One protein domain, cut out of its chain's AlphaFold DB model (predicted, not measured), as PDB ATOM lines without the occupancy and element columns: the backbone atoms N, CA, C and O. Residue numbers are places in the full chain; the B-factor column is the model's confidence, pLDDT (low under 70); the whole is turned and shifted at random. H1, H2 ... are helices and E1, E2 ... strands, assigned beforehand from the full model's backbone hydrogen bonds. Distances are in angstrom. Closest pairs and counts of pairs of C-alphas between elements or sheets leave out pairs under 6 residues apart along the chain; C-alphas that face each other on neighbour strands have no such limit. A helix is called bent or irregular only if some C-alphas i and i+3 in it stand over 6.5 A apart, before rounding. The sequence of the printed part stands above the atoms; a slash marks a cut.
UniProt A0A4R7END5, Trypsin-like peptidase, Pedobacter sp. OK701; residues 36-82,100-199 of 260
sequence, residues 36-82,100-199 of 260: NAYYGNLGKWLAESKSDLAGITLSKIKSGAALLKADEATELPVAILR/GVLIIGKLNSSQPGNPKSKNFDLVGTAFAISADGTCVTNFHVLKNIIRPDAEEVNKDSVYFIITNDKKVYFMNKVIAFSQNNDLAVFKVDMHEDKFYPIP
ATOM      1  N   ASN A  36       3.204   8.491  26.733       87.69
ATOM      2  CA  ASN A  36       3.285   8.131  25.311       87.69
ATOM      3  C   ASN A  36       4.703   8.309  24.749       87.69
ATOM      4  O   ASN A  36       5.216   7.436  24.054       87.69
ATOM      5  N   ALA A  37       5.358   9.426  25.082       89.19
ATOM      6  CA  ALA A  37       6.724   9.689  24.642       89.19
ATOM      7  C   ALA A  37       7.716   8.744  25.337       89.19
ATOM      8  O   ALA A  37       8.604   8.185  24.696       89.19
ATOM      9  N   TYR A  38       7.521   8.527  26.641       89.44
ATOM     10  CA  TYR A  38       8.350   7.629  27.437       89.44
ATOM     11  C   TYR A  38       8.327   6.190  26.901       89.44
ATOM     12  O   TYR A  38       9.379   5.639  26.590       89.44
ATOM     13  N   TYR A  39       7.142   5.607  26.718       88.69
ATOM     14  CA  TYR A  39       6.997   4.244  26.207       88.69
ATOM     15  C   TYR A  39       7.410   4.112  24.741       88.69
ATOM     16  O   TYR A  39       7.951   3.075  24.357       88.69
ATOM     17  N   GLY A  40       7.245   5.168  23.938       87.38
ATOM     18  CA  GLY A  40       7.793   5.220  22.582       87.38
ATOM     19  C   GLY A  40       9.322   5.109  22.562       87.38
ATOM     20  O   GLY A  40       9.876   4.372  21.748       87.38
ATOM     21  N   ASN A  41      10.011   5.791  23.480       88.75
ATOM     22  CA  ASN A  41      11.467   5.707  23.613       88.75
ATOM     23  C   ASN A  41      11.918   4.372  24.219       88.75
ATOM     24  O   ASN A  41      12.862   3.768  23.717       88.75
ATOM     25  N   LEU A  42      11.211   3.880  25.241       88.44
ATOM     26  CA  LEU A  42      11.470   2.575  25.850       88.44
ATOM     27  C   LEU A  42      11.385   1.445  24.819       88.44
ATOM     28  O   LEU A  42      12.265   0.590  24.772       88.44
ATOM     29  N   GLY A  43      10.358   1.455  23.964       85.62
ATOM     30  CA  GLY A  43      10.199   0.453  22.909       85.62
ATOM     31  C   GLY A  43      11.365   0.442  21.918       85.62
ATOM     32  O   GLY A  43      11.840  -0.630  21.551       85.62
ATOM     33  N   LYS A  44      11.871   1.624  21.530       83.75
ATOM     34  CA  LYS A  44      13.061   1.748  20.667       83.75
ATOM     35  C   LYS A  44      14.307   1.195  21.353       83.75
ATOM     36  O   LYS A  44      14.980   0.344  20.780       83.75
ATOM     37  N   TRP A  45      14.550   1.603  22.598       85.12
ATOM     38  CA  TRP A  45      15.696   1.138  23.377       85.12
ATOM     39  C   TRP A  45      15.676  -0.386  23.564       85.12
ATOM     40  O   TRP A  45      16.638  -1.060  23.222       85.12
ATOM     41  N   LEU A  46      14.543  -0.966  23.982       82.38
ATOM     42  CA  LEU A  46      14.388  -2.422  24.125       82.38
ATOM     43  C   LEU A  46      14.612  -3.170  22.803       82.38
ATOM     44  O   LEU A  46      15.079  -4.315  22.790       82.38
ATOM     45  N   ALA A  47      14.256  -2.547  21.678       76.94
ATOM     46  CA  ALA A  47      14.485  -3.130  20.369       76.94
ATOM     47  C   ALA A  47      15.974  -3.198  20.011       76.94
ATOM     48  O   ALA A  47      16.375  -4.181  19.382       76.94
ATOM     49  N   GLU A  48      16.765  -2.220  20.441       76.38
ATOM     50  CA  GLU A  48      18.217  -2.156  20.258       76.38
ATOM     51  C   GLU A  48      18.935  -3.071  21.265       76.38
ATOM     52  O   GLU A  48      19.694  -3.940  20.858       76.38
ATOM     53  N   SER A  49      18.587  -3.024  22.554       72.19
ATOM     54  CA  SER A  49      19.295  -3.753  23.623       72.19
ATOM     55  C   SER A  49      19.172  -5.282  23.587       72.19
ATOM     56  O   SER A  49      19.951  -5.964  24.248       72.19
ATOM     57  N   LYS A  50      18.232  -5.873  22.825       61.34
ATOM     58  CA  LYS A  50      18.128  -7.350  22.708       61.34
ATOM     59  C   LYS A  50      19.378  -7.971  22.055       61.34
ATOM     60  O   LYS A  50      19.611  -9.158  22.262       61.34
ATOM     61  N   SER A  51      20.167  -7.216  21.280       51.84
ATOM     62  CA  SER A  51      21.452  -7.711  20.751       51.84
ATOM     63  C   SER A  51      22.525  -7.865  21.829       51.84
ATOM     64  O   SER A  51      23.406  -8.705  21.676       51.84
ATOM     65  N   ASP A  52      22.408  -7.114  22.926       51.84
ATOM     66  CA  ASP A  52      23.465  -6.935  23.931       51.84
ATOM     67  C   ASP A  52      23.215  -7.766  25.204       51.84
ATOM     68  O   ASP A  52      23.988  -7.726  26.162       51.84
ATOM     69  N   LEU A  53      22.140  -8.564  25.216       60.97
ATOM     70  CA  LEU A  53      21.812  -9.529  26.266       60.97
ATOM     71  C   LEU A  53      22.835 -10.674  26.263       60.97
ATOM     72  O   LEU A  53      22.575 -11.737  25.700       60.97
ATOM     73  N   ALA A  54      23.996 -10.462  26.882       53.91
ATOM     74  CA  ALA A  54      25.125 -11.388  27.005       53.91
ATOM     75  C   ALA A  54      24.749 -12.784  27.572       53.91
ATOM     76  O   ALA A  54      25.026 -13.122  28.721       53.91
ATOM     77  N   GLY A  55      24.093 -13.631  26.775       61.16
ATOM     78  CA  GLY A  55      23.719 -15.003  27.133       61.16
ATOM     79  C   GLY A  55      22.514 -15.154  28.076       61.16
ATOM     80  O   GLY A  55      22.239 -16.275  28.520       61.16
ATOM     81  N   ILE A  56      21.778 -14.079  28.388       69.50
ATOM     82  CA  ILE A  56      20.504 -14.153  29.126       69.50
ATOM     83  C   ILE A  56      19.396 -14.498  28.131       69.50
ATOM     84  O   ILE A  56      18.848 -13.636  27.446       69.50
ATOM     85  N   THR A  57      19.068 -15.785  28.036       74.56
ATOM     86  CA  THR A  57      17.970 -16.270  27.195       74.56
ATOM     87  C   THR A  57      16.791 -16.702  28.054       74.56
ATOM     88  O   THR A  57      16.961 -17.268  29.136       74.56
ATOM     89  N   LEU A  58      15.570 -16.502  27.548       78.38
ATOM     90  CA  LEU A  58      14.363 -17.007  28.206       78.38
ATOM     91  C   LEU A  58      14.455 -18.520  28.456       78.38
ATOM     92  O   LEU A  58      14.051 -18.994  29.511       78.38
ATOM     93  N   SER A  59      15.024 -19.275  27.512       79.62
ATOM     94  CA  SER A  59      15.241 -20.718  27.665       79.62
ATOM     95  C   SER A  59      16.098 -21.053  28.891       79.62
ATOM     96  O   SER A  59      15.751 -21.954  29.656       79.62
ATOM     97  N   LYS A  60      17.164 -20.282  29.150       83.81
ATOM     98  CA  LYS A  60      18.008 -20.441  30.344       83.81
ATOM     99  C   LYS A  60      17.238 -20.129  31.627       83.81
ATOM    100  O   LYS A  60      17.342 -20.885  32.589       83.81
ATOM    101  N   ILE A  61      16.438 -19.059  31.628       87.69
ATOM    102  CA  ILE A  61      15.594 -18.690  32.775       87.69
ATOM    103  C   ILE A  61      14.571 -19.793  33.061       87.69
ATOM    104  O   ILE A  61      14.475 -20.242  34.198       87.69
ATOM    105  N   LYS A  62      13.855 -20.266  32.030       87.19
ATOM    106  CA  LYS A  62      12.868 -21.352  32.130       87.19
ATOM    107  C   LYS A  62      13.505 -22.644  32.634       87.19
ATOM    108  O   LYS A  62      13.004 -23.241  33.578       87.19
ATOM    109  N   SER A  63      14.633 -23.040  32.047       84.94
ATOM    110  CA  SER A  63      15.373 -24.237  32.459       84.94
ATOM    111  C   SER A  63      15.822 -24.144  33.918       84.94
ATOM    112  O   SER A  63      15.676 -25.106  34.658       84.94
ATOM    113  N   GLY A  64      16.307 -22.977  34.359       88.00
ATOM    114  CA  GLY A  64      16.661 -22.746  35.759       88.00
ATOM    115  C   GLY A  64      15.450 -22.784  36.696       88.00
ATOM    116  O   GLY A  64      15.507 -23.423  37.742       88.00
ATOM    117  N   ALA A  65      14.341 -22.149  36.310       88.50
ATOM    118  CA  ALA A  65      13.110 -22.125  37.099       88.50
ATOM    119  C   ALA A  65      12.453 -23.510  37.220       88.50
ATOM    120  O   ALA A  65      11.872 -23.824  38.255       88.50
ATOM    121  N   ALA A  66      12.583 -24.363  36.200       86.75
ATOM    122  CA  ALA A  66      12.072 -25.733  36.216       86.75
ATOM    123  C   ALA A  66      12.760 -26.628  37.265       86.75
ATOM    124  O   ALA A  66      12.157 -27.595  37.721       86.75
ATOM    125  N   LEU A  67      13.993 -26.298  37.671       88.75
ATOM    126  CA  LEU A  67      14.735 -27.021  38.712       88.75
ATOM    127  C   LEU A  67      14.298 -26.643  40.136       88.75
ATOM    128  O   LEU A  67      14.660 -27.329  41.090       88.75
ATOM    129  N   LEU A  68      13.554 -25.548  40.292       88.94
ATOM    130  CA  LEU A  68      13.081 -25.081  41.588       88.94
ATOM    131  C   LEU A  68      11.857 -25.890  42.028       88.94
ATOM    132  O   LEU A  68      10.916 -26.106  41.251       88.94
ATOM    133  N   LYS A  69      11.834 -26.290  43.300       85.69
ATOM    134  CA  LYS A  69      10.647 -26.900  43.899       85.69
ATOM    135  C   LYS A  69       9.669 -25.814  44.327       85.69
ATOM    136  O   LYS A  69      10.064 -24.785  44.873       85.69
ATOM    137  N   ALA A  70       8.393 -26.059  44.057       83.88
ATOM    138  CA  ALA A  70       7.328 -25.170  44.487       83.88
ATOM    139  C   ALA A  70       7.250 -25.153  46.014       83.88
ATOM    140  O   ALA A  70       7.354 -26.205  46.645       83.88
ATOM    141  N   ASP A  71       7.088 -23.958  46.584       80.31
ATOM    142  CA  ASP A  71       6.782 -23.764  48.004       80.31
ATOM    143  C   ASP A  71       7.858 -24.307  48.971       80.31
ATOM    144  O   ASP A  71       7.625 -24.432  50.174       80.31
ATOM    145  N   GLU A  72       9.064 -24.588  48.468       79.31
ATOM    146  CA  GLU A  72      10.202 -25.000  49.282       79.31
ATOM    147  C   GLU A  72      10.833 -23.777  49.956       79.31
ATOM    148  O   GLU A  72      11.226 -22.799  49.310       79.31
ATOM    149  N   ALA A  73      10.961 -23.843  51.283       70.25
ATOM    150  CA  ALA A  73      11.690 -22.838  52.038       70.25
ATOM    151  C   ALA A  73      13.156 -22.829  51.583       70.25
ATOM    152  O   ALA A  73      13.910 -23.762  51.843       70.25
ATOM    153  N   THR A  74      13.548 -21.758  50.900       70.25
ATOM    154  CA  THR A  74      14.918 -21.555  50.432       70.25
ATOM    155  C   THR A  74      15.576 -20.501  51.306       70.25
ATOM    156  O   THR A  74      15.036 -19.401  51.466       70.25
ATOM    157  N   GLU A  75      16.749 -20.803  51.860       73.50
ATOM    158  CA  GLU A  75      17.591 -19.765  52.445       73.50
ATOM    159  C   GLU A  75      18.066 -18.846  51.320       73.50
ATOM    160  O   GLU A  75      18.911 -19.206  50.501       73.50
ATOM    161  N   LEU A  76      17.472 -17.657  51.237       73.25
ATOM    162  CA  LEU A  76      17.927 -16.637  50.306       73.25
ATOM    163  C   LEU A  76      19.234 -16.055  50.866       73.25
ATOM    164  O   LEU A  76      19.204 -15.500  51.967       73.25
ATOM    165  N   PRO A  77      20.368 -16.139  50.145       66.81
ATOM    166  CA  PRO A  77      21.657 -15.619  50.600       66.81
ATOM    167  C   PRO A  77      21.695 -14.092  50.447       66.81
ATOM    168  O   PRO A  77      22.468 -13.539  49.669       66.81
ATOM    169  N   VAL A  78      20.775 -13.404  51.116       70.75
ATOM    170  CA  VAL A  78      20.419 -12.022  50.826       70.75
ATOM    171  C   VAL A  78      20.361 -11.226  52.123       70.75
ATOM    172  O   VAL A  78      19.666 -11.598  53.070       70.75
ATOM    173  N   ALA A  79      21.075 -10.101  52.157       74.25
ATOM    174  CA  ALA A  79      21.021  -9.159  53.266       74.25
ATOM    175  C   ALA A  79      19.683  -8.407  53.236       74.25
ATOM    176  O   ALA A  79      19.537  -7.372  52.585       74.25
ATOM    177  N   ILE A  80      18.685  -8.958  53.925       71.69
ATOM    178  CA  ILE A  80      17.363  -8.347  54.029       71.69
ATOM    179  C   ILE A  80      17.437  -7.143  54.969       71.69
ATOM    180  O   ILE A  80      17.749  -7.285  56.155       71.69
ATOM    181  N   LEU A  81      17.087  -5.963  54.452       81.00
ATOM    182  CA  LEU A  81      16.925  -4.776  55.283       81.00
ATOM    183  C   LEU A  81      15.746  -4.971  56.243       81.00
ATOM    184  O   LEU A  81      14.654  -5.385  55.850       81.00
ATOM    185  N   ARG A  82      15.964  -4.673  57.523       78.12
ATOM    186  CA  ARG A  82      14.908  -4.629  58.539       78.12
ATOM    187  C   ARG A  82      14.517  -3.186  58.778       78.12
ATOM    188  O   ARG A  82      15.381  -2.312  58.758       78.12
ATOM    189  N   GLY A 100      12.419   1.443  45.837       93.75
ATOM    190  CA  GLY A 100      12.404  -0.016  45.900       93.75
ATOM    191  C   GLY A 100      11.185  -0.648  45.236       93.75
ATOM    192  O   GLY A 100      11.072  -1.870  45.245       93.75
ATOM    193  N   VAL A 101      10.272   0.154  44.678       94.94
ATOM    194  CA  VAL A 101       9.084  -0.307  43.952       94.94
ATOM    195  C   VAL A 101       9.339  -0.142  42.460       94.94
ATOM    196  O   VAL A 101       9.714   0.933  41.998       94.94
ATOM    197  N   LEU A 102       9.184  -1.234  41.722       96.06
ATOM    198  CA  LEU A 102       9.630  -1.382  40.344       96.06
ATOM    199  C   LEU A 102       8.450  -1.785  39.461       96.06
ATOM    200  O   LEU A 102       7.573  -2.540  39.886       96.06
ATOM    201  N   ILE A 103       8.452  -1.355  38.204       95.88
ATOM    202  CA  ILE A 103       7.553  -1.924  37.189       95.88
ATOM    203  C   ILE A 103       8.204  -3.196  36.664       95.88
ATOM    204  O   ILE A 103       9.403  -3.197  36.405       95.88
ATOM    205  N   ILE A 104       7.431  -4.259  36.457       94.62
ATOM    206  CA  ILE A 104       7.891  -5.446  35.735       94.62
ATOM    207  C   ILE A 104       7.183  -5.548  34.387       94.62
ATOM    208  O   ILE A 104       5.963  -5.394  34.291       94.62
ATOM    209  N   GLY A 105       7.965  -5.788  33.339       91.88
ATOM    210  CA  GLY A 105       7.502  -5.933  31.968       91.88
ATOM    211  C   GLY A 105       8.037  -7.197  31.307       91.88
ATOM    212  O   GLY A 105       8.998  -7.814  31.775       91.88
ATOM    213  N   LYS A 106       7.409  -7.579  30.200       87.62
ATOM    214  CA  LYS A 106       7.863  -8.651  29.314       87.62
ATOM    215  C   LYS A 106       7.976  -8.125  27.894       87.62
ATOM    216  O   LYS A 106       7.098  -7.415  27.409       87.62
ATOM    217  N   LEU A 107       9.063  -8.475  27.223       83.00
ATOM    218  CA  LEU A 107       9.179  -8.272  25.786       83.00
ATOM    219  C   LEU A 107       8.406  -9.387  25.073       83.00
ATOM    220  O   LEU A 107       8.446 -10.532  25.503       83.00
ATOM    221  N   ASN A 108       7.722  -9.083  23.982       76.75
ATOM    222  CA  ASN A 108       7.097 -10.075  23.116       76.75
ATOM    223  C   ASN A 108       7.903 -10.147  21.821       76.75
ATOM    224  O   ASN A 108       8.239  -9.113  21.232       76.75
ATOM    225  N   SER A 109       8.231 -11.356  21.363       65.56
ATOM    226  CA  SER A 109       8.871 -11.483  20.053       65.56
ATOM    227  C   SER A 109       7.906 -11.161  18.916       65.56
ATOM    228  O   SER A 109       6.685 -11.246  19.050       65.56
ATOM    229  N   SER A 110       8.511 -10.754  17.803       56.59
ATOM    230  CA  SER A 110       7.881 -10.185  16.620       56.59
ATOM    231  C   SER A 110       6.668 -10.972  16.113       56.59
ATOM    232  O   SER A 110       6.622 -12.203  16.191       56.59
ATOM    233  N   GLN A 111       5.669 -10.267  15.571       51.91
ATOM    234  CA  GLN A 111       4.531 -10.931  14.938       51.91
ATOM    235  C   GLN A 111       4.990 -11.734  13.705       51.91
ATOM    236  O   GLN A 111       5.921 -11.302  13.013       51.91
ATOM    237  N   PRO A 112       4.346 -12.878  13.394       44.12
ATOM    238  CA  PRO A 112       4.574 -13.573  12.132       44.12
ATOM    239  C   PRO A 112       4.380 -12.590  10.968       44.12
ATOM    240  O   PRO A 112       3.334 -11.958  10.868       44.12
ATOM    241  N   GLY A 113       5.404 -12.417  10.127       50.88
ATOM    242  CA  GLY A 113       5.365 -11.511   8.969       50.88
ATOM    243  C   GLY A 113       5.929 -10.100   9.185       50.88
ATOM    244  O   GLY A 113       6.117  -9.385   8.204       50.88
ATOM    245  N   ASN A 114       6.281  -9.693  10.413       49.72
ATOM    246  CA  ASN A 114       7.004  -8.436  10.646       49.72
ATOM    247  C   ASN A 114       8.128  -8.605  11.681       49.72
ATOM    248  O   ASN A 114       7.919  -8.336  12.863       49.72
ATOM    249  N   PRO A 115       9.351  -8.975  11.255       50.41
ATOM    250  CA  PRO A 115      10.498  -9.202  12.140       50.41
ATOM    251  C   PRO A 115      10.882  -8.000  13.018       50.41
ATOM    252  O   PRO A 115      11.592  -8.180  14.007       50.41
ATOM    253  N   LYS A 116      10.414  -6.788  12.685       51.62
ATOM    254  CA  LYS A 116      10.760  -5.531  13.364       51.62
ATOM    255  C   LYS A 116       9.741  -5.078  14.419       51.62
ATOM    256  O   LYS A 116      10.048  -4.151  15.163       51.62
ATOM    257  N   SER A 117       8.559  -5.698  14.530       53.84
ATOM    258  CA  SER A 117       7.555  -5.289  15.527       53.84
ATOM    259  C   SER A 117       7.848  -5.911  16.899       53.84
ATOM    260  O   SER A 117       7.268  -6.931  17.266       53.84
ATOM    261  N   LYS A 118       8.770  -5.327  17.661       64.25
ATOM    262  CA  LYS A 118       8.967  -5.698  19.068       64.25
ATOM    263  C   LYS A 118       7.977  -4.906  19.920       64.25
ATOM    264  O   LYS A 118       8.065  -3.685  19.981       64.25
ATOM    265  N   ASN A 119       7.048  -5.609  20.560       76.94
ATOM    266  CA  ASN A 119       6.117  -5.029  21.528       76.94
ATOM    267  C   ASN A 119       6.525  -5.468  22.933       76.94
ATOM    268  O   ASN A 119       7.161  -6.507  23.095       76.94
ATOM    269  N   PHE A 120       6.147  -4.703  23.946       86.12
ATOM    270  CA  PHE A 120       6.317  -5.090  25.341       86.12
ATOM    271  C   PHE A 120       5.003  -4.894  26.085       86.12
ATOM    272  O   PHE A 120       4.233  -3.995  25.753       86.12
ATOM    273  N   ASP A 121       4.791  -5.709  27.111       88.38
ATOM    274  CA  ASP A 121       3.685  -5.554  28.046       88.38
ATOM    275  C   ASP A 121       4.247  -5.212  29.422       88.38
ATOM    276  O   ASP A 121       5.238  -5.799  29.860       88.38
ATOM    277  N   LEU A 122       3.601  -4.287  30.125       91.56
ATOM    278  CA  LEU A 122       3.867  -4.020  31.536       91.56
ATOM    279  C   LEU A 122       2.896  -4.875  32.343       91.56
ATOM    280  O   LEU A 122       1.682  -4.720  32.233       91.56
ATOM    281  N   VAL A 123       3.435  -5.836  33.087       90.44
ATOM    282  CA  VAL A 123       2.668  -6.974  33.618       90.44
ATOM    283  C   VAL A 123       2.461  -6.916  35.124       90.44
ATOM    284  O   VAL A 123       1.684  -7.700  35.656       90.44
ATOM    285  N   GLY A 124       3.119  -5.990  35.823       91.81
ATOM    286  CA  GLY A 124       2.868  -5.808  37.245       91.81
ATOM    287  C   GLY A 124       3.860  -4.901  37.953       91.81
ATOM    288  O   GLY A 124       4.574  -4.098  37.350       91.81
ATOM    289  N   THR A 125       3.896  -5.067  39.272       94.88
ATOM    290  CA  THR A 125       4.835  -4.412  40.185       94.88
ATOM    291  C   THR A 125       5.771  -5.455  40.794       94.88
ATOM    292  O   THR A 125       5.371  -6.590  41.063       94.88
ATOM    293  N   ALA A 126       7.020  -5.073  41.017       95.81
ATOM    294  CA  ALA A 126       7.993  -5.838  41.778       95.81
ATOM    295  C   ALA A 126       8.608  -4.960  42.872       95.81
ATOM    296  O   ALA A 126       8.552  -3.734  42.805       95.81
ATOM    297  N   PHE A 127       9.213  -5.591  43.872       95.12
ATOM    298  CA  PHE A 127       9.895  -4.906  44.960       95.12
ATOM    299  C   PHE A 127      11.342  -5.379  45.049       95.12
ATOM    300  O   PHE A 127      11.602  -6.584  45.065       95.12
ATOM    301  N   ALA A 128      12.284  -4.445  45.129       94.56
ATOM    302  CA  ALA A 128      13.663  -4.758  45.465       94.56
ATOM    303  C   ALA A 128      13.741  -5.119  46.952       94.56
ATOM    304  O   ALA A 128      13.344  -4.334  47.810       94.56
ATOM    305  N   ILE A 129      14.269  -6.302  47.262       92.50
ATOM    306  CA  ILE A 129      14.418  -6.795  48.642       92.50
ATOM    307  C   ILE A 129      15.875  -6.851  49.097       92.50
ATOM    308  O   ILE A 129      16.149  -7.051  50.279       92.50
ATOM    309  N   SER A 130      16.813  -6.622  48.174       91.50
ATOM    310  CA  SER A 130      18.223  -6.403  48.482       91.50
ATOM    311  C   SER A 130      18.932  -5.579  47.415       91.50
ATOM    312  O   SER A 130      18.513  -5.528  46.258       91.50
ATOM    313  N   ALA A 131      20.026  -4.939  47.829       91.31
ATOM    314  CA  ALA A 131      20.810  -4.028  47.004       91.31
ATOM    315  C   ALA A 131      21.545  -4.745  45.867       91.31
ATOM    316  O   ALA A 131      21.965  -4.106  44.911       91.31
ATOM    317  N   ASP A 132      21.679  -6.067  45.969       90.44
ATOM    318  CA  ASP A 132      22.343  -6.923  44.992       90.44
ATOM    319  C   ASP A 132      21.467  -7.260  43.767       90.44
ATOM    320  O   ASP A 132      21.885  -8.058  42.932       90.44
ATOM    321  N   GLY A 133      20.237  -6.743  43.681       92.00
ATOM    322  CA  GLY A 133      19.304  -7.026  42.581       92.00
ATOM    323  C   GLY A 133      18.377  -8.207  42.811       92.00
ATOM    324  O   GLY A 133      17.797  -8.749  41.869       92.00
ATOM    325  N   THR A 134      18.231  -8.638  44.063       93.88
ATOM    326  CA  THR A 134      17.178  -9.587  44.429       93.88
ATOM    327  C   THR A 134      15.845  -8.859  44.554       93.88
ATOM    328  O   THR A 134      15.712  -7.906  45.327       93.88
ATOM    329  N   CYS A 135      14.856  -9.334  43.804       95.25
ATOM    330  CA  CYS A 135      13.524  -8.756  43.723       95.25
ATOM    331  C   CYS A 135      12.447  -9.802  43.991       95.25
ATOM    332  O   CYS A 135      12.674 -11.009  43.883       95.25
ATOM    333  N   VAL A 136      11.249  -9.319  44.292       94.81
ATOM    334  CA  VAL A 136      10.075 -10.148  44.535       94.81
ATOM    335  C   VAL A 136       8.848  -9.577  43.842       94.81
ATOM    336  O   VAL A 136       8.692  -8.365  43.716       94.81
ATOM    337  N   THR A 137       7.984 -10.458  43.363       95.00
ATOM    338  CA  THR A 137       6.697 -10.126  42.747       95.00
ATOM    339  C   THR A 137       5.714 -11.264  43.019       95.00
ATOM    340  O   THR A 137       6.038 -12.220  43.732       95.00
ATOM    341  N   ASN A 138       4.511 -11.169  42.465       92.62
ATOM    342  CA  ASN A 138       3.551 -12.252  42.543       92.62
ATOM    343  C   ASN A 138       3.932 -13.419  41.622       92.62
ATOM    344  O   ASN A 138       4.474 -13.217  40.534       92.62
ATOM    345  N   PHE A 139       3.622 -14.648  42.030       90.56
ATOM    346  CA  PHE A 139       3.883 -15.838  41.216       90.56
ATOM    347  C   PHE A 139       3.163 -15.754  39.869       90.56
ATOM    348  O   PHE A 139       3.778 -16.017  38.836       90.56
ATOM    349  N   HIS A 140       1.900 -15.322  39.848       89.12
ATOM    350  CA  HIS A 140       1.110 -15.255  38.619       89.12
ATOM    351  C   HIS A 140       1.719 -14.332  37.548       89.12
ATOM    352  O   HIS A 140       1.485 -14.551  36.360       89.12
ATOM    353  N   VAL A 141       2.523 -13.337  37.943       90.50
ATOM    354  CA  VAL A 141       3.235 -12.434  37.019       90.50
ATOM    355  C   VAL A 141       4.312 -13.195  36.235       90.50
ATOM    356  O   VAL A 141       4.557 -12.910  35.059       90.50
ATOM    357  N   LEU A 142       4.936 -14.193  36.872       90.69
ATOM    358  CA  LEU A 142       6.023 -15.008  36.321       90.69
ATOM    359  C   LEU A 142       5.605 -16.445  35.984       90.69
ATOM    360  O   LEU A 142       6.445 -17.246  35.575       90.69
ATOM    361  N   LYS A 143       4.324 -16.800  36.124       86.81
ATOM    362  CA  LYS A 143       3.859 -18.187  35.963       86.81
ATOM    363  C   LYS A 143       4.282 -18.797  34.622       86.81
ATOM    364  O   LYS A 143       4.815 -19.899  34.615       86.81
ATOM    365  N   ASN A 144       4.205 -18.037  33.524       82.12
ATOM    366  CA  ASN A 144       4.536 -18.510  32.172       82.12
ATOM    367  C   ASN A 144       6.021 -18.895  32.004       82.12
ATOM    368  O   ASN A 144       6.386 -19.600  31.059       82.12
ATOM    369  N   ILE A 145       6.904 -18.421  32.892       84.31
ATOM    370  CA  ILE A 145       8.332 -18.776  32.883       84.31
ATOM    371  C   ILE A 145       8.703 -19.814  33.946       84.31
ATOM    372  O   ILE A 145       9.740 -20.455  33.809       84.31
ATOM    373  N   ILE A 146       7.867 -20.004  34.972       85.56
ATOM    374  CA  ILE A 146       8.088 -20.973  36.063       85.56
ATOM    375  C   ILE A 146       7.389 -22.314  35.780       85.56
ATOM    376  O   ILE A 146       7.921 -23.388  36.077       85.56
ATOM    377  N   ARG A 147       6.185 -22.258  35.211       78.44
ATOM    378  CA  ARG A 147       5.342 -23.390  34.821       78.44
ATOM    379  C   ARG A 147       4.782 -23.109  33.427       78.44
ATOM    380  O   ARG A 147       3.635 -22.702  33.322       78.44
ATOM    381  N   PRO A 148       5.591 -23.255  32.365       64.75
ATOM    382  CA  PRO A 148       5.079 -23.115  31.013       64.75
ATOM    383  C   PRO A 148       4.108 -24.266  30.739       64.75
ATOM    384  O   PRO A 148       4.519 -25.413  30.566       64.75
ATOM    385  N   ASP A 149       2.817 -23.971  30.712       59.56
ATOM    386  CA  ASP A 149       1.821 -24.797  30.057       59.56
ATOM    387  C   ASP A 149       2.276 -24.980  28.597       59.56
ATOM    388  O   ASP A 149       2.726 -24.032  27.947       59.56
ATOM    389  N   ALA A 150       2.228 -26.217  28.097       49.81
ATOM    390  CA  ALA A 150       2.884 -26.651  26.859       49.81
ATOM    391  C   ALA A 150       2.396 -25.952  25.565       49.81
ATOM    392  O   ALA A 150       2.872 -26.281  24.479       49.81
ATOM    393  N   GLU A 151       1.479 -24.987  25.664       49.72
ATOM    394  CA  GLU A 151       0.804 -24.341  24.537       49.72
ATOM    395  C   GLU A 151       1.234 -22.894  24.246       49.72
ATOM    396  O   GLU A 151       0.828 -22.353  23.216       49.72
ATOM    397  N   GLU A 152       2.093 -22.248  25.051       49.88
ATOM    398  CA  GLU A 152       2.656 -20.947  24.640       49.88
ATOM    399  C   GLU A 152       3.746 -21.141  23.573       49.88
ATOM    400  O   GLU A 152       4.952 -21.174  23.832       49.88
ATOM    401  N   VAL A 153       3.269 -21.279  22.333       46.38
ATOM    402  CA  VAL A 153       4.025 -21.294  21.082       46.38
ATOM    403  C   VAL A 153       5.012 -20.124  21.051       46.38
ATOM    404  O   VAL A 153       4.636 -18.969  20.861       46.38
ATOM    405  N   ASN A 154       6.291 -20.463  21.215       50.75
ATOM    406  CA  ASN A 154       7.476 -19.784  20.687       50.75
ATOM    407  C   ASN A 154       7.298 -18.322  20.256       50.75
ATOM    408  O   ASN A 154       7.127 -18.045  19.068       50.75
ATOM    409  N   LYS A 155       7.475 -17.388  21.194       56.78
ATOM    410  CA  LYS A 155       7.920 -16.016  20.916       56.78
ATOM    411  C   LYS A 155       8.778 -15.577  22.099       56.78
ATOM    412  O   LYS A 155       8.238 -15.403  23.179       56.78
ATOM    413  N   ASP A 156      10.100 -15.457  21.945       58.69
ATOM    414  CA  ASP A 156      10.992 -15.145  23.077       58.69
ATOM    415  C   ASP A 156      10.487 -13.945  23.888       58.69
ATOM    416  O   ASP A 156      10.377 -12.835  23.352       58.69
ATOM    417  N   SER A 157      10.255 -14.171  25.179       68.25
ATOM    418  CA  SER A 157       9.894 -13.142  26.146       68.25
ATOM    419  C   SER A 157      10.961 -12.997  27.214       68.25
ATOM    420  O   SER A 157      11.089 -13.832  28.098       68.25
ATOM    421  N   VAL A 158      11.748 -11.928  27.142       80.00
ATOM    422  CA  VAL A 158      12.658 -11.569  28.234       80.00
ATOM    423  C   VAL A 158      11.891 -10.666  29.192       80.00
ATOM    424  O   VAL A 158      11.262  -9.697  28.758       80.00
ATOM    425  N   TYR A 159      11.920 -11.005  30.478       89.31
ATOM    426  CA  TYR A 159      11.366 -10.153  31.524       89.31
ATOM    427  C   TYR A 159      12.388  -9.093  31.913       89.31
ATOM    428  O   TYR A 159      13.588  -9.361  31.986       89.31
ATOM    429  N   PHE A 160      11.905  -7.893  32.184       92.12
ATOM    430  CA  PHE A 160      12.717  -6.772  32.627       92.12
ATOM    431  C   PHE A 160      11.985  -6.008  33.722       92.12
ATOM    432  O   PHE A 160      10.765  -6.111  33.863       92.12
ATOM    433  N   ILE A 161      12.737  -5.233  34.491       94.75
ATOM    434  CA  ILE A 161      12.182  -4.258  35.419       94.75
ATOM    435  C   ILE A 161      12.492  -2.847  34.944       94.75
ATOM    436  O   ILE A 161      13.456  -2.634  34.209       94.75
ATOM    437  N   ILE A 162      11.683  -1.895  35.392       94.44
ATOM    438  CA  ILE A 162      11.921  -0.465  35.244       94.44
ATOM    439  C   ILE A 162      11.968   0.152  36.642       94.44
ATOM    440  O   ILE A 162      11.030  -0.010  37.429       94.44
ATOM    441  N   THR A 163      13.055   0.850  36.948       93.38
ATOM    442  CA  THR A 163      13.245   1.589  38.202       93.38
ATOM    443  C   THR A 163      12.577   2.968  38.158       93.38
ATOM    444  O   THR A 163      12.187   3.458  37.097       93.38
ATOM    445  N   ASN A 164      12.467   3.633  39.315       87.62
ATOM    446  CA  ASN A 164      11.962   5.011  39.424       87.62
ATOM    447  C   ASN A 164      12.668   5.994  38.473       87.62
ATOM    448  O   ASN A 164      12.038   6.820  37.817       87.62
ATOM    449  N   ASP A 165      13.994   5.892  38.389       88.38
ATOM    450  CA  ASP A 165      14.845   6.708  37.520       88.38
ATOM    451  C   ASP A 165      14.808   6.249  36.053       88.38
ATOM    452  O   ASP A 165      15.627   6.674  35.243       88.38
ATOM    453  N   LYS A 166      13.810   5.428  35.689       89.69
ATOM    454  CA  LYS A 166      13.489   4.985  34.327       89.69
ATOM    455  C   LYS A 166      14.578   4.123  33.681       89.69
ATOM    456  O   LYS A 166      14.527   3.916  32.467       89.69
ATOM    457  N   LYS A 167      15.520   3.595  34.468       91.00
ATOM    458  CA  LYS A 167      16.496   2.604  34.010       91.00
ATOM    459  C   LYS A 167      15.835   1.237  33.872       91.00
ATOM    460  O   LYS A 167      14.868   0.922  34.568       91.00
ATOM    461  N   VAL A 168      16.359   0.430  32.957       91.56
ATOM    462  CA  VAL A 168      15.806  -0.878  32.614       91.56
ATOM    463  C   VAL A 168      16.858  -1.947  32.830       91.56
ATOM    464  O   VAL A 168      17.976  -1.823  32.339       91.56
ATOM    465  N   TYR A 169      16.471  -3.012  33.525       91.75
ATOM    466  CA  TYR A 169      17.346  -4.144  33.814       91.75
ATOM    467  C   TYR A 169      16.634  -5.445  33.502       91.75
ATOM    468  O   TYR A 169      15.448  -5.611  33.800       91.75
ATOM    469  N   PHE A 170      17.359  -6.391  32.921       91.06
ATOM    470  CA  PHE A 170      16.792  -7.673  32.539       91.06
ATOM    471  C   PHE A 170      16.852  -8.675  33.687       91.06
ATOM    472  O   PHE A 170      17.801  -8.728  34.474       91.06
ATOM    473  N   MET A 171      15.812  -9.499  33.774       92.62
ATOM    474  CA  MET A 171      15.790 -10.631  34.685       92.62
ATOM    475  C   MET A 171      16.854 -11.644  34.265       92.62
ATOM    476  O   MET A 171      16.893 -12.087  33.122       92.62
ATOM    477  N   ASN A 172      17.682 -12.044  35.221       90.88
ATOM    478  CA  ASN A 172      18.727 -13.042  35.051       90.88
ATOM    479  C   ASN A 172      18.199 -14.458  35.331       90.88
ATOM    480  O   ASN A 172      18.425 -15.368  34.536       90.88
ATOM    481  N   LYS A 173      17.493 -14.652  36.454       92.06
ATOM    482  CA  LYS A 173      16.939 -15.955  36.865       92.06
ATOM    483  C   LYS A 173      15.834 -15.820  37.909       92.06
ATOM    484  O   LYS A 173      15.838 -14.876  38.697       92.06
ATOM    485  N   VAL A 174      14.949 -16.812  37.974       93.38
ATOM    486  CA  VAL A 174      14.088 -17.056  39.143       93.38
ATOM    487  C   VAL A 174      14.899 -17.868  40.157       93.38
ATOM    488  O   VAL A 174      15.664 -18.743  39.754       93.38
ATOM    489  N   ILE A 175      14.788 -17.554  41.450       93.25
ATOM    490  CA  ILE A 175      15.560 -18.229  42.513       93.25
ATOM    491  C   ILE A 175      14.692 -18.964  43.534       93.25
ATOM    492  O   ILE A 175      15.179 -19.900  44.153       93.25
ATOM    493  N   ALA A 176      13.430 -18.566  43.703       92.44
ATOM    494  CA  ALA A 176      12.452 -19.264  44.532       92.44
ATOM    495  C   ALA A 176      11.035 -18.860  44.108       92.44
ATOM    496  O   ALA A 176      10.835 -17.764  43.576       92.44
ATOM    497  N   PHE A 177      10.044 -19.709  44.364       90.25
ATOM    498  CA  PHE A 177       8.640 -19.350  44.181       90.25
ATOM    499  C   PHE A 177       7.727 -20.173  45.093       90.25
ATOM    500  O   PHE A 177       8.075 -21.263  45.542       90.25
ATOM    501  N   SER A 178       6.542 -19.636  45.349       86.44
ATOM    502  CA  SER A 178       5.468 -20.280  46.090       86.44
ATOM    503  C   SER A 178       4.167 -20.030  45.349       86.44
ATOM    504  O   SER A 178       3.725 -18.884  45.227       86.44
ATOM    505  N   GLN A 179       3.565 -21.100  44.834       84.25
ATOM    506  CA  GLN A 179       2.291 -21.001  44.131       84.25
ATOM    507  C   GLN A 179       1.167 -20.699  45.124       84.25
ATOM    508  O   GLN A 179       0.325 -19.844  44.857       84.25
ATOM    509  N   ASN A 180       1.195 -21.332  46.299       81.44
ATOM    510  CA  ASN A 180       0.138 -21.190  47.298       81.44
ATOM    511  C   ASN A 180       0.083 -19.785  47.915       81.44
ATOM    512  O   ASN A 180      -0.999 -19.312  48.258       81.44
ATOM    513  N   ASN A 181       1.231 -19.111  48.037       81.44
ATOM    514  CA  ASN A 181       1.305 -17.742  48.556       81.44
ATOM    515  C   ASN A 181       1.287 -16.674  47.449       81.44
ATOM    516  O   ASN A 181       1.364 -15.488  47.757       81.44
ATOM    517  N   ASP A 182       1.204 -17.084  46.179       88.06
ATOM    518  CA  ASP A 182       1.335 -16.227  45.001       88.06
ATOM    519  C   ASP A 182       2.601 -15.347  45.039       88.06
ATOM    520  O   ASP A 182       2.533 -14.127  44.884       88.06
ATOM    521  N   LEU A 183       3.773 -15.960  45.248       90.75
ATOM    522  CA  LEU A 183       5.066 -15.273  45.364       90.75
ATOM    523  C   LEU A 183       6.123 -15.844  44.424       90.75
ATOM    524  O   LEU A 183       6.283 -17.057  44.306       90.75
ATOM    525  N   ALA A 184       6.930 -14.969  43.833       92.81
ATOM    526  CA  ALA A 184       8.130 -15.351  43.101       92.81
ATOM    527  C   ALA A 184       9.285 -14.398  43.406       92.81
ATOM    528  O   ALA A 184       9.137 -13.175  43.369       92.81
ATOM    529  N   VAL A 185      10.453 -14.976  43.679       94.44
ATOM    530  CA  VAL A 185      11.703 -14.262  43.934       94.44
ATOM    531  C   VAL A 185      12.618 -14.458  42.739       94.44
ATOM    532  O   VAL A 185      12.850 -15.581  42.280       94.44
ATOM    533  N   PHE A 186      13.162 -13.362  42.232       94.81
ATOM    534  CA  PHE A 186      14.000 -13.362  41.044       94.81
ATOM    535  C   PHE A 186      15.197 -12.434  41.205       94.81
ATOM    536  O   PHE A 186      15.264 -11.586  42.095       94.81
ATOM    537  N   LYS A 187      16.163 -12.627  40.317       93.88
ATOM    538  CA  LYS A 187      17.397 -11.866  40.239       93.88
ATOM    539  C   LYS A 187      17.416 -11.068  38.948       93.88
ATOM    540  O   LYS A 187      17.115 -11.630  37.894       93.88
ATOM    541  N   VAL A 188      17.807  -9.804  39.019       92.75
ATOM    542  CA  VAL A 188      18.134  -8.983  37.843       92.75
ATOM    543  C   VAL A 188      19.642  -8.795  37.725       92.75
ATOM    544  O   VAL A 188      20.355  -8.855  38.727       92.75
ATOM    545  N   ASP A 189      20.122  -8.611  36.499       86.81
ATOM    546  CA  ASP A 189      21.491  -8.158  36.253       86.81
ATOM    547  C   ASP A 189      21.516  -6.630  36.296       86.81
ATOM    548  O   ASP A 189      20.862  -5.973  35.489       86.81
ATOM    549  N   MET A 190      22.214  -6.080  37.284       82.56
ATOM    550  CA  MET A 190      22.280  -4.637  37.519       82.56
ATOM    551  C   MET A 190      23.600  -4.019  37.076       82.56
ATOM    552  O   MET A 190      23.808  -2.828  37.294       82.56
ATOM    553  N   HIS A 191      24.491  -4.804  36.466       83.56
ATOM    554  CA  HIS A 191      25.839  -4.360  36.131       83.56
ATOM    555  C   HIS A 191      26.550  -3.770  37.370       83.56
ATOM    556  O   HIS A 191      26.775  -4.488  38.344       83.56
ATOM    557  N   GLU A 192      26.881  -2.477  37.354       84.00
ATOM    558  CA  GLU A 192      27.545  -1.767  38.459       84.00
ATOM    559  C   GLU A 192      26.572  -0.993  39.374       84.00
ATOM    560  O   GLU A 192      26.984  -0.445  40.399       84.00
ATOM    561  N   ASP A 193      25.279  -0.952  39.034       87.56
ATOM    562  CA  ASP A 193      24.264  -0.238  39.810       87.56
ATOM    563  C   ASP A 193      23.852  -1.005  41.083       87.56
ATOM    564  O   ASP A 193      24.091  -2.206  41.238       87.56
ATOM    565  N   LYS A 194      23.204  -0.301  42.025       86.81
ATOM    566  CA  LYS A 194      22.645  -0.863  43.269       86.81
ATOM    567  C   LYS A 194      21.182  -0.466  43.442       86.81
ATOM    568  O   LYS A 194      20.806   0.667  43.155       86.81
ATOM    569  N   PHE A 195      20.367  -1.381  43.960       86.69
ATOM    570  CA  PHE A 195      18.969  -1.101  44.289       86.69
ATOM    571  C   PHE A 195      18.820  -0.561  45.702       86.69
ATOM    572  O   PHE A 195      19.637  -0.827  46.584       86.69
ATOM    573  N   TYR A 196      17.723   0.162  45.900       87.75
ATOM    574  CA  TYR A 196      17.263   0.658  47.189       87.75
ATOM    575  C   TYR A 196      16.220  -0.325  47.724       87.75
ATOM    576  O   TYR A 196      15.078  -0.298  47.269       87.75
ATOM    577  N   PRO A 197      16.594  -1.246  48.627       91.00
ATOM    578  CA  PRO A 197      15.694  -2.309  49.037       91.00
ATOM    579  C   PRO A 197      14.604  -1.770  49.947       91.00
ATOM    580  O   PRO A 197      14.857  -0.895  50.779       91.00
ATOM    581  N   ILE A 198      13.416  -2.357  49.861       88.94
ATOM    582  CA  ILE A 198      12.373  -2.091  50.842       88.94
ATOM    583  C   ILE A 198      12.627  -2.959  52.075       88.94
ATOM    584  O   ILE A 198      12.780  -4.180  51.944       88.94
ATOM    585  N   PRO A 199      12.689  -2.363  53.278       87.00
ATOM    586  CA  PRO A 199      12.859  -3.141  54.485       87.00
ATOM    587  C   PRO A 199      11.620  -3.979  54.790       87.00
ATOM    588  O   PRO A 199      10.484  -3.561  54.582       87.00
TER     589      PRO A 199
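What this domain is: This is residues 36 to 82 and 100 to 199 of the 260 residues of the protein "Trypsin-like peptidase" of Pedobacter sp. OK701 (UniProt A0A4R7END5). What is the main picture? A small closed barrel of six strands, E1 to E6, has three helices outside it: H1 beside E2, H2 along E5, and H3, round which the sheet curls. What makes it up? The printed part has 147 residues, with named elements in the order H1 H2 E1 E2 E3 H3 E4 E5 E6, class mixed; round the antiparallel ring run E1 E2 E3 E6 E5 E4 and back to E1. How large is it? It is compact, with a radius of gyration of the C-alphas of 15.2 A and spans of 47 by 37 by 26 A.

How they stand to each other: Where do the first two helices lie? H1, residues 36 to 49, is on the barrel but over none of its strands, only just: 2 of its C-alphas fall on E2, residues 119 to 128, and the closest C-alphas, Gly 43 and Asn 119, are 7.0 A apart. H2, residues 58 to 66, is over E5, residues 168 to 178, along it at 8 degrees on the local plane; their closest C-alphas, Ile 61 and Lys 173, are 5.1 A apart. How does the ring run? E1, residues 101 to 108, E2 and E3, residues 134 to 137, form a meander, each strand the antiparallel neighbour of the one before, with N 102 and O 126 at 2.8 A and N 127 and O 136 at 2.8 A. E4, residues 159 to 162, E5 and E6, residues 183 to 188, form another, with N 161 and O 169 at 2.8 A and N 185 and O 176 at 2.8 A. E3 and E6 are antiparallel neighbours, with N 135 and O 186 within hydrogen-bond range at 2.9 A, and so are E4 and E1, with N 105 and O 160 within hydrogen-bond range at 2.9 A. Where is the third helix? H3, residues 139 to 146, is irregular, with C-alphas 141 and 144 7.9 A apart, and touches H2 about perpendicular at 74 degrees, Ala 65 and Ile 146 having the closest C-alphas at 5.3 A. Are the helix backbones complete? Every O i to N i+4 pair is within hydrogen-bond range in H1 and H2, and 2 of 4 in H3.

Where its parts are: Where does H1 begin? C-alpha 36 is at (3.285, 8.131, 25.311), and H1 is 20.0 A long. Which strands are long? E1 is 23.1 A, E2 25.1 A and E5 25.8 A; E6 ends with C-alpha 188 at (18.134, -8.983, 37.843).

The domain as a whole: Is anything missing? Residues 83 to 99 are not printed, and C-alphas 82 and 100 are 13.7 A apart across the cut. Which link is long? Of the links printed whole, H3 to E4 is long, with 12 residues. Where is confidence low? Residues 50 to 56, 77, 109 to 118 and 148 to 157 are under 70.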